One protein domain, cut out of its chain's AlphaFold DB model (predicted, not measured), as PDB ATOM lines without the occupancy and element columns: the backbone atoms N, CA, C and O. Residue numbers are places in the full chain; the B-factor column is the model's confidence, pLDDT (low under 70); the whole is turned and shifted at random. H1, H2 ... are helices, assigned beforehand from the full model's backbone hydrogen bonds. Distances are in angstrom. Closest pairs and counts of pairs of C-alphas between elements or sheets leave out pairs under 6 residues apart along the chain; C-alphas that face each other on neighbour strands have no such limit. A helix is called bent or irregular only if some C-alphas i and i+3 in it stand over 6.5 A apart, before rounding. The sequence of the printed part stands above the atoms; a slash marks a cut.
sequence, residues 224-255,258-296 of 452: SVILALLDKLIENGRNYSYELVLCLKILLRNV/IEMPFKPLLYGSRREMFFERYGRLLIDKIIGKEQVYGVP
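AT A GLANCE: This is residues 224 to 255 and 258 to 296 of the 452 residues of the protein "GL13954" of Drosophila persimilis (UniProt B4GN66). A long, sharply kinked helix, H3, stands at one end of the domain, and a helical hairpin of H1 and H2 makes the other. A tail with no named element, residues 284 to 296, follows H3. The printed part has 71 residues with three named helices, H1, H2, H3 along the chain, and no named strand: all helix. It is compact, with a radius of gyration of the C-alphas of 11.8 A, and spans 34 by 25 by 20 A.

IN THESE COORDINATES: H3, residues 267 to 283, 19.5 A long, begins at C-alpha 267 (107.582, 90.744, 95.835). It is irregular, with a kink of 82 degrees near residue 277; C-alphas 277 and 280 are 8.0 A apart. H1 is residues 225 to 234, 14.6 A, from C-alpha 225 (95.642, 109.844, 97.998). H2 is residues 242 to 252, 15.2 A.

HOW THE PARTS SIT: H3, with residues 278 to 281 alone, only just touches H1, with 3 pairs of C-alphas within 8 A; the closest C-alphas, Leu 230 and Tyr 278, are 7.3 A apart. H1 and H2 touch as a hairpin, opposite ways at 33 degrees, a shallow tilt only just short of steep; their closest C-alphas, Leu 233 and Leu 244, are 6.9 A apart. H2 and H3 are apart. Every O i to N i+4 pair is within hydrogen-bond range in H1 and H2, and 10 of 13 in H3.

THE WHOLE: The farthest C-alphas, Glu 243 and Leu 266, are 34.2 A apart. Residues 256 to 257 are not printed; C-alphas 255 and 258 are 6.9 A apart across this cut. The link H1 to H2 is short. Residues 261 to 265 have pLDDT under 70.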
ATOM      1  N   SER A 224     100.321 110.022  97.224       88.75
ATOM      2  CA  SER A 224      99.225 109.113  96.859       88.75
ATOM      3  C   SER A 224      98.042 109.285  97.811       88.75
ATOM      4  O   SER A 224      98.162 109.066  99.018       88.75
ATOM      5  N   VAL A 225      96.889 109.656  97.249       92.00
ATOM      6  CA  VAL A 225      95.642 109.844  97.998       92.00
ATOM      7  C   VAL A 225      95.156 108.551  98.655       92.00
ATOM      8  O   VAL A 225      94.576 108.598  99.735       92.00
ATOM      9  N   ILE A 226      95.453 107.392  98.051       93.38
ATOM     10  CA  ILE A 226      95.141 106.085  98.638       93.38
ATOM     11  C   ILE A 226      95.968 105.891  99.905       93.38
ATOM     12  O   ILE A 226      95.402 105.596 100.950       93.38
ATOM     13  N   LEU A 227      97.287 106.095  99.839       90.75
ATOM     14  CA  LEU A 227      98.168 105.898 100.996       90.75
ATOM     15  C   LEU A 227      97.839 106.865 102.135       90.75
ATOM     16  O   LEU A 227      97.771 106.435 103.282       90.75
ATOM     17  N   ALA A 228      97.560 108.131 101.815       90.88
ATOM     18  CA  ALA A 228      97.121 109.115 102.803       90.88
ATOM     19  C   ALA A 228      95.826 108.674 103.511       90.88
ATOM     20  O   ALA A 228      95.694 108.814 104.725       90.88
ATOM     21  N   LEU A 229      94.888 108.080 102.769       92.88
ATOM     22  CA  LEU A 229      93.660 107.533 103.338       92.88
ATOM     23  C   LEU A 229      93.910 106.280 104.191       92.88
ATOM     24  O   LEU A 229      93.274 106.115 105.229       92.88
ATOM     25  N   LEU A 230      94.838 105.408 103.779       92.69
ATOM     26  CA  LEU A 230      95.234 104.242 104.574       92.69
ATOM     27  C   LEU A 230      95.863 104.658 105.904       92.69
ATOM     28  O   LEU A 230      95.533 104.070 106.929       92.69
ATOM     29  N   ASP A 231      96.730 105.672 105.885       91.25
ATOM     30  CA  ASP A 231      97.340 106.239 107.088       91.25
ATOM     31  C   ASP A 231      96.266 106.793 108.033       91.25
ATOM     32  O   ASP A 231      96.206 106.394 109.194       91.25
ATOM     33  N   LYS A 232      95.325 107.585 107.506       90.81
ATOM     34  CA  LYS A 232      94.203 108.134 108.282       90.81
ATOM     35  C   LYS A 232      93.306 107.054 108.899       90.81
ATOM     36  O   LYS A 232      92.783 107.218 109.997       90.81
ATOM     37  N   LEU A 233      93.118 105.924 108.212       91.94
ATOM     38  CA  LEU A 233      92.334 104.801 108.734       91.94
ATOM     39  C   LEU A 233      93.021 104.102 109.916       91.94
ATOM     40  O   LEU A 233      92.330 103.654 110.828       91.94
ATOM     41  N   ILE A 234      94.352 103.998 109.917       91.38
ATOM     42  CA  ILE A 234      95.088 103.303 110.987       91.38
ATOM     43  C   ILE A 234      95.401 104.194 112.198       91.38
ATOM     44  O   ILE A 234      95.720 103.651 113.257       91.38
ATOM     45  N   GLU A 235      95.277 105.523 112.076       88.81
ATOM     46  CA  GLU A 235      95.524 106.497 113.158       88.81
ATOM     47  C   GLU A 235      94.770 106.146 114.451       88.81
ATOM     48  O   GLU A 235      95.352 106.156 115.535       88.81
ATOM     49  N   ASN A 236      93.502 105.741 114.336       82.31
ATOM     50  CA  ASN A 236      92.643 105.396 115.478       82.31
ATOM     51  C   ASN A 236      92.596 103.883 115.768       82.31
ATOM     52  O   ASN A 236      91.632 103.362 116.342       82.31
ATOM     53  N   GLY A 237      93.626 103.138 115.358       82.69
ATOM     54  CA  GLY A 237      93.717 101.702 115.594       82.69
ATOM     55  C   GLY A 237      92.669 100.909 114.808       82.69
ATOM     56  O   GLY A 237      92.809 100.748 113.603       82.69
ATOM     57  N   ARG A 238      91.667 100.340 115.497       84.75
ATOM     58  CA  ARG A 238      90.570  99.554 114.885       84.75
ATOM     59  C   ARG A 238      89.240 100.313 114.790       84.75
ATOM     60  O   ARG A 238      88.248  99.748 114.340       84.75
ATOM     61  N   ASN A 239      89.212 101.582 115.197       87.88
ATOM     62  CA  ASN A 239      88.017 102.421 115.133       87.88
ATOM     63  C   ASN A 239      87.999 103.198 113.815       87.88
ATOM     64  O   ASN A 239      88.272 104.397 113.766       87.88
ATOM     65  N   TYR A 240      87.715 102.481 112.732       89.19
ATOM     66  CA  TYR A 240      87.665 103.054 111.392       89.19
ATOM     67  C   TYR A 240      86.404 103.908 111.219       89.19
ATOM     68  O   TYR A 240      85.295 103.427 111.453       89.19
ATOM     69  N   SER A 241      86.551 105.156 110.764       90.12
ATOM     70  CA  SER A 241      85.391 105.958 110.351       90.12
ATOM     71  C   SER A 241      84.723 105.302 109.144       90.12
ATOM     72  O   SER A 241      85.383 104.918 108.173       90.12
ATOM     73  N   TYR A 242      83.400 105.185 109.214       91.25
ATOM     74  CA  TYR A 242      82.593 104.606 108.149       91.25
ATOM     75  C   TYR A 242      82.764 105.379 106.834       91.25
ATOM     76  O   TYR A 242      82.949 104.781 105.776       91.25
ATOM     77  N   GLU A 243      82.796 106.708 106.909       92.44
ATOM     78  CA  GLU A 243      82.974 107.612 105.777       92.44
ATOM     79  C   GLU A 243      84.343 107.427 105.109       92.44
ATOM     80  O   GLU A 243      84.424 107.369 103.881       92.44
ATOM     81  N   LEU A 244      85.413 107.256 105.895       92.56
ATOM     82  CA  LEU A 244      86.751 106.958 105.370       92.56
ATOM     83  C   LEU A 244      86.799 105.598 104.666       92.56
ATOM     84  O   LEU A 244      87.396 105.472 103.594       92.56
ATOM     85  N   VAL A 245      86.147 104.580 105.236       94.19
ATOM     86  CA  VAL A 245      86.050 103.250 104.617       94.19
ATOM     87  C   VAL A 245      85.254 103.317 103.312       94.19
ATOM     88  O   VAL A 245      85.653 102.692 102.327       94.19
ATOM     89  N   LEU A 246      84.161 104.084 103.263       95.06
ATOM     90  CA  LEU A 246      83.410 104.321 102.027       95.06
ATOM     91  C   LEU A 246      84.262 105.032 100.975       95.06
ATOM     92  O   LEU A 246      84.321 104.566  99.837       95.06
ATOM     93  N   CYS A 247      84.970 106.098 101.358       95.69
ATOM     94  CA  CYS A 247      85.886 106.807 100.471       95.69
ATOM     95  C   CYS A 247      86.927 105.855  99.870       95.69
ATOM     96  O   CYS A 247      87.146 105.852  98.659       95.69
ATOM     97  N   LEU A 248      87.512 104.983 100.701       95.38
ATOM     98  CA  LEU A 248      88.494 103.999 100.255       95.38
ATOM     99  C   LEU A 248      87.870 103.019  99.265       95.38
ATOM    100  O   LEU A 248      88.421 102.804  98.189       95.38
ATOM    101  N   LYS A 249      86.705 102.450  99.586       94.44
ATOM    102  CA  LYS A 249      86.006 101.515  98.695       94.44
ATOM    103  C   LYS A 249      85.677 102.153  97.347       94.44
ATOM    104  O   LYS A 249      85.874 101.513  96.318       94.44
ATOM    105  N   ILE A 250      85.215 103.403  97.333       95.69
ATOM    106  CA  ILE A 250      84.923 104.152  96.102       95.69
ATOM    107  C   ILE A 250      86.206 104.372  95.286       95.69
ATOM    108  O   ILE A 250      86.235 104.094  94.084       95.69
ATOM    109  N   LEU A 251      87.288 104.808  95.932       95.00
ATOM    110  CA  LEU A 251      88.567 105.068  95.275       95.00
ATOM    111  C   LEU A 251      89.184 103.782  94.700       95.00
ATOM    112  O   LEU A 251      89.579 103.743  93.536       95.00
ATOM    113  N   LEU A 252      89.161 102.688  95.464       94.25
ATOM    114  CA  LEU A 252      89.663 101.375  95.048       94.25
ATOM    115  C   LEU A 252      88.868 100.756  93.889       94.25
ATOM    116  O   LEU A 252      89.381  99.876  93.199       94.25
ATOM    117  N   ARG A 253      87.642 101.220  93.607       94.00
ATOM    118  CA  ARG A 253      86.914 100.824  92.387       94.00
ATOM    119  C   ARG A 253      87.516 101.414  91.108       94.00
ATOM    120  O   ARG A 253      87.225 100.903  90.030       94.00
ATOM    121  N   ASN A 254      88.338 102.455  91.227       94.38
ATOM    122  CA  ASN A 254      88.920 103.195  90.109       94.38
ATOM    123  C   ASN A 254      90.388 102.851  89.837       94.38
ATOM    124  O   ASN A 254      90.934 103.344  88.858       94.38
ATOM    125  N   VAL A 255      91.013 101.995  90.649       93.19
ATOM    126  CA  VAL A 255      92.411 101.580  90.473       93.19
ATOM    127  C   VAL A 255      92.527 100.064  90.397       93.19
ATOM    128  O   VAL A 255      91.884  99.343  91.160       93.19
ATOM    129  N   ILE A 258      96.775  98.967  94.223       89.00
ATOM    130  CA  ILE A 258      97.356 100.043  95.028       89.00
ATOM    131  C   ILE A 258      98.837 100.173  94.670       89.00
ATOM    132  O   ILE A 258      99.622  99.235  94.847       89.00
ATOM    133  N   GLU A 259      99.230 101.347  94.182       79.00
ATOM    134  CA  GLU A 259     100.636 101.648  93.951       79.00
ATOM    135  C   GLU A 259     101.378 101.800  95.276       79.00
ATOM    136  O   GLU A 259     101.022 102.590  96.153       79.00
ATOM    137  N   MET A 260     102.437 101.011  95.414       72.69
ATOM    138  CA  MET A 260     103.267 100.993  96.606       72.69
ATOM    139  C   MET A 260     104.443 101.949  96.407       72.69
ATOM    140  O   MET A 260     105.126 101.839  95.390       72.69
ATOM    141  N   PRO A 261     104.751 102.825  97.378       63.91
ATOM    142  CA  PRO A 261     105.807 103.833  97.238       63.91
ATOM    143  C   PRO A 261     107.218 103.222  97.269       63.91
ATOM    144  O   PRO A 261     108.208 103.899  96.996       63.91
ATOM    145  N   PHE A 262     107.337 101.938  97.613       64.31
ATOM    146  CA  PHE A 262     108.611 101.240  97.680       64.31
ATOM    147  C   PHE A 262     109.031 100.783  96.273       64.31
ATOM    148  O   PHE A 262     108.346  99.968  95.648       64.31
ATOM    149  N   LYS A 263     110.179 101.295  95.796       60.84
ATOM    150  CA  LYS A 263     110.955 100.790  94.636       60.84
ATOM    151  C   LYS A 263     111.074  99.250  94.661       60.84
ATOM    152  O   LYS A 263     110.861  98.673  95.727       60.84
ATOM    153  N   PRO A 264     111.411  98.561  93.544       54.41
ATOM    154  CA  PRO A 264     111.249  97.110  93.420       54.41
ATOM    155  C   PRO A 264     112.242  96.341  94.301       54.41
ATOM    156  O   PRO A 264     113.255  95.822  93.850       54.41
ATOM    157  N   LEU A 265     111.917  96.247  95.583       57.69
ATOM    158  CA  LEU A 265     112.315  95.156  96.441       57.69
ATOM    159  C   LEU A 265     111.426  93.974  96.049       57.69
ATOM    160  O   LEU A 265     110.258  94.154  95.689       57.69
ATOM    161  N   LEU A 266     112.011  92.782  96.038       70.56
ATOM    162  CA  LEU A 266     111.362  91.524  95.678       70.56
ATOM    163  C   LEU A 266     109.927  91.455  96.233       70.56
ATOM    164  O   LEU A 266     109.655  91.938  97.332       70.56
ATOM    165  N   TYR A 267     109.008  90.839  95.483       73.50
ATOM    166  CA  TYR A 267     107.582  90.744  95.835       73.50
ATOM    167  C   TYR A 267     107.334  90.373  97.313       73.50
ATOM    168  O   TYR A 267     106.462  90.958  97.956       73.50
ATOM    169  N   GLY A 268     108.148  89.466  97.874       77.31
ATOM    170  CA  GLY A 268     108.104  89.091  99.292       77.31
ATOM    171  C   GLY A 268     108.290  90.277 100.245       77.31
ATOM    172  O   GLY A 268     107.430  90.514 101.089       77.31
ATOM    173  N   SER A 269     109.337  91.079 100.049       78.75
ATOM    174  CA  SER A 269     109.642  92.249 100.882       78.75
ATOM    175  C   SER A 269     108.582  93.347 100.759       78.75
ATOM    176  O   SER A 269     108.222  93.976 101.750       78.75
ATOM    177  N   ARG A 270     108.021  93.567  99.559       76.44
ATOM    178  CA  ARG A 270     106.907  94.520  99.375       76.44
ATOM    179  C   ARG A 270     105.667  94.111 100.162       76.44
ATOM    180  O   ARG A 270     105.022  94.963 100.771       76.44
ATOM    181  N   ARG A 271     105.341  92.817 100.145       82.56
ATOM    182  CA  ARG A 271     104.218  92.258 100.902       82.56
ATOM    183  C   ARG A 271     104.436  92.411 102.406       82.56
ATOM    184  O   ARG A 271     103.508  92.813 103.096       82.56
ATOM    185  N   GLU A 272     105.637  92.108 102.892       85.81
ATOM    186  CA  GLU A 272     105.994  92.237 104.310       85.81
ATOM    187  C   GLU A 272     105.868  93.684 104.794       85.81
ATOM    188  O   GLU A 272     105.143  93.920 105.753       85.81
ATOM    189  N   MET A 273     106.438  94.656 104.072       83.88
ATOM    190  CA  MET A 273     106.330  96.077 104.433       83.88
ATOM    191  C   MET A 273     104.878  96.580 104.447       83.88
ATOM    192  O   MET A 273     104.488  97.334 105.338       83.88
ATOM    193  N   PHE A 274     104.052  96.170 103.473       87.44
ATOM    194  CA  PHE A 274     102.630  96.536 103.498       87.44
ATOM    195  C   PHE A 274     101.914  95.900 104.683       87.44
ATOM    196  O   PHE A 274     101.101  96.553 105.328       87.44
ATOM    197  N   PHE A 275     102.189  94.627 104.961       88.94
ATOM    198  CA  PHE A 275     101.541  93.909 106.049       88.94
ATOM    199  C   PHE A 275     101.949  94.464 107.419       88.94
ATOM    200  O   PHE A 275     101.105  94.574 108.302       88.94
ATOM    201  N   GLU A 276     103.202  94.874 107.589       89.19
ATOM    202  CA  GLU A 276     103.687  95.504 108.817       89.19
ATOM    203  C   GLU A 276     102.924  96.800 109.129       89.19
ATOM    204  O   GLU A 276     102.476  96.999 110.257       89.19
ATOM    205  N   ARG A 277     102.700  97.648 108.117       89.50
ATOM    206  CA  ARG A 277     102.032  98.945 108.300       89.50
ATOM    207  C   ARG A 277     100.503  98.866 108.253       89.50
ATOM    208  O   ARG A 277      99.825  99.446 109.093       89.50
ATOM    209  N   TYR A 278      99.955  98.146 107.278       91.75
ATOM    210  CA  TYR A 278      98.524  98.128 106.948       91.75
ATOM    211  C   TYR A 278      97.883  96.740 107.083       91.75
ATOM    212  O   TYR A 278      96.721  96.560 106.716       91.75
ATOM    213  N   GLY A 279      98.590  95.743 107.629       90.12
ATOM    214  CA  GLY A 279      98.100  94.364 107.754       90.12
ATOM    215  C   GLY A 279      96.764  94.244 108.481       90.12
ATOM    216  O   GLY A 279      95.957  93.382 108.145       90.12
ATOM    217  N   ARG A 280      96.469  95.160 109.412       91.25
ATOM    218  CA  ARG A 280      95.166  95.229 110.092       91.25
ATOM    219  C   ARG A 280      94.008  95.466 109.122       91.25
ATOM    220  O   ARG A 280      93.013  94.760 109.207       91.25
ATOM    221  N   LEU A 281      94.173  96.354 108.140       93.44
ATOM    222  CA  LEU A 281      93.146  96.635 107.128       93.44
ATOM    223  C   LEU A 281      92.856  95.412 106.240       93.44
ATOM    224  O   LEU A 281      91.743  95.261 105.739       93.44
ATOM    225  N   LEU A 282      93.839  94.521 106.065       90.88
ATOM    226  CA  LEU A 282      93.667  93.243 105.366       90.88
ATOM    227  C   LEU A 282      92.963  92.203 106.247       90.88
ATOM    228  O   LEU A 282      92.060  91.514 105.776       90.88
ATOM    229  N   ILE A 283      93.364  92.092 107.519       91.56
ATOM    230  CA  ILE A 283      92.756  91.171 108.496       91.56
ATOM    231  C   ILE A 283      91.272  91.505 108.689       91.56
ATOM    232  O   ILE A 283      90.428  90.611 108.651       91.56
ATOM    233  N   ASP A 284      90.961  92.795 108.804       92.69
ATOM    234  CA  ASP A 284      89.609  93.306 109.026       92.69
ATOM    235  C   ASP A 284      88.794  93.402 107.716       92.69
ATOM    236  O   ASP A 284      87.652  93.860 107.721       92.69
ATOM    237  N   LYS A 285      89.352  92.940 106.583       91.62
ATOM    238  CA  LYS A 285      88.719  92.914 105.248       91.62
ATOM    239  C   LYS A 285      88.251  94.286 104.741       91.62
ATOM    240  O   LYS A 285      87.297  94.377 103.968       91.62
ATOM    241  N   ILE A 286      88.937  95.353 105.146       92.56
ATOM    242  CA  ILE A 286      88.722  96.708 104.621       92.56
ATOM    243  C   ILE A 286      89.336  96.837 103.227       92.56
ATOM    244  O   ILE A 286      88.748  97.471 102.353       92.56
ATOM    245  N   ILE A 287      90.486  96.192 103.009       91.50
ATOM    246  CA  ILE A 287      91.164  96.104 101.713       91.50
ATOM    247  C   ILE A 287      91.218  94.641 101.278       91.50
ATOM    248  O   ILE A 287      91.539  93.753 102.070       91.50
ATOM    249  N   GLY A 288      90.938  94.390 100.001       88.31
ATOM    250  CA  GLY A 288      91.112  93.075  99.393       88.31
ATOM    251  C   GLY A 288      92.585  92.757  99.141       88.31
ATOM    252  O   GLY A 288      93.319  93.573  98.578       88.31
ATOM    253  N   LYS A 289      93.035  91.546  99.493       87.25
ATOM    254  CA  LYS A 289      94.415  91.094  99.217       87.25
ATOM    255  C   LYS A 289      94.756  91.173  97.725       87.25
ATOM    256  O   LYS A 289      95.887  91.484  97.358       87.25
ATOM    257  N   GLU A 290      93.763  90.926  96.874       88.12
ATOM    258  CA  GLU A 290      93.806  91.015  95.416       88.12
ATOM    259  C   GLU A 290      94.158  92.401  94.881       88.12
ATOM    260  O   GLU A 290      94.700  92.467  93.790       88.12
ATOM    261  N   GLN A 291      93.922  93.478  95.637       85.94
ATOM    262  CA  GLN A 291      94.241  94.847  95.214       85.94
ATOM    263  C   GLN A 291      95.643  95.306  95.639       85.94
ATOM    264  O   GLN A 291      96.068  96.399  95.273       85.94
ATOM    265  N   VAL A 292      96.361  94.491  96.418       84.94
ATOM    266  CA  VAL A 292      97.690  94.834  96.952       84.94
ATOM    267  C   VAL A 292      98.761  93.885  96.429       84.94
ATOM    268  O   VAL A 292      99.765  94.324  95.874       84.94
ATOM    269  N   TYR A 293      98.561  92.578  96.604       82.75
ATOM    270  CA  TYR A 293      99.546  91.556  96.233       82.75
ATOM    271  C   TYR A 293      98.938  90.321  95.559       82.75
ATOM    272  O   TYR A 293      99.667  89.501  95.014       82.75
ATOM    273  N   GLY A 294      97.616  90.154  95.574       81.62
ATOM    274  CA  GLY A 294      96.953  89.119  94.787       81.62
ATOM    275  C   GLY A 294      96.760  89.524  93.323       81.62
ATOM    276  O   GLY A 294      97.391  90.448  92.818       81.62
ATOM    277  N   VAL A 295      95.871  88.798  92.644       86.12
ATOM    278  CA  VAL A 295      95.500  89.053  91.249       86.12
ATOM    279  C   VAL A 295      94.082  89.624  91.232       86.12
ATOM    280  O   VAL A 295      93.161  88.919  91.664       86.12
ATOM    281  N   PRO A 296      93.871  90.867  90.761       89.81
ATOM    282  CA  PRO A 296      92.533  91.414  90.597       89.81
ATOM    283  C   PRO A 296      91.694  90.570  89.646       89.81
ATOM    284  O   PRO A 296      92.203  89.940  88.718       89.81
TER     285      PRO A 296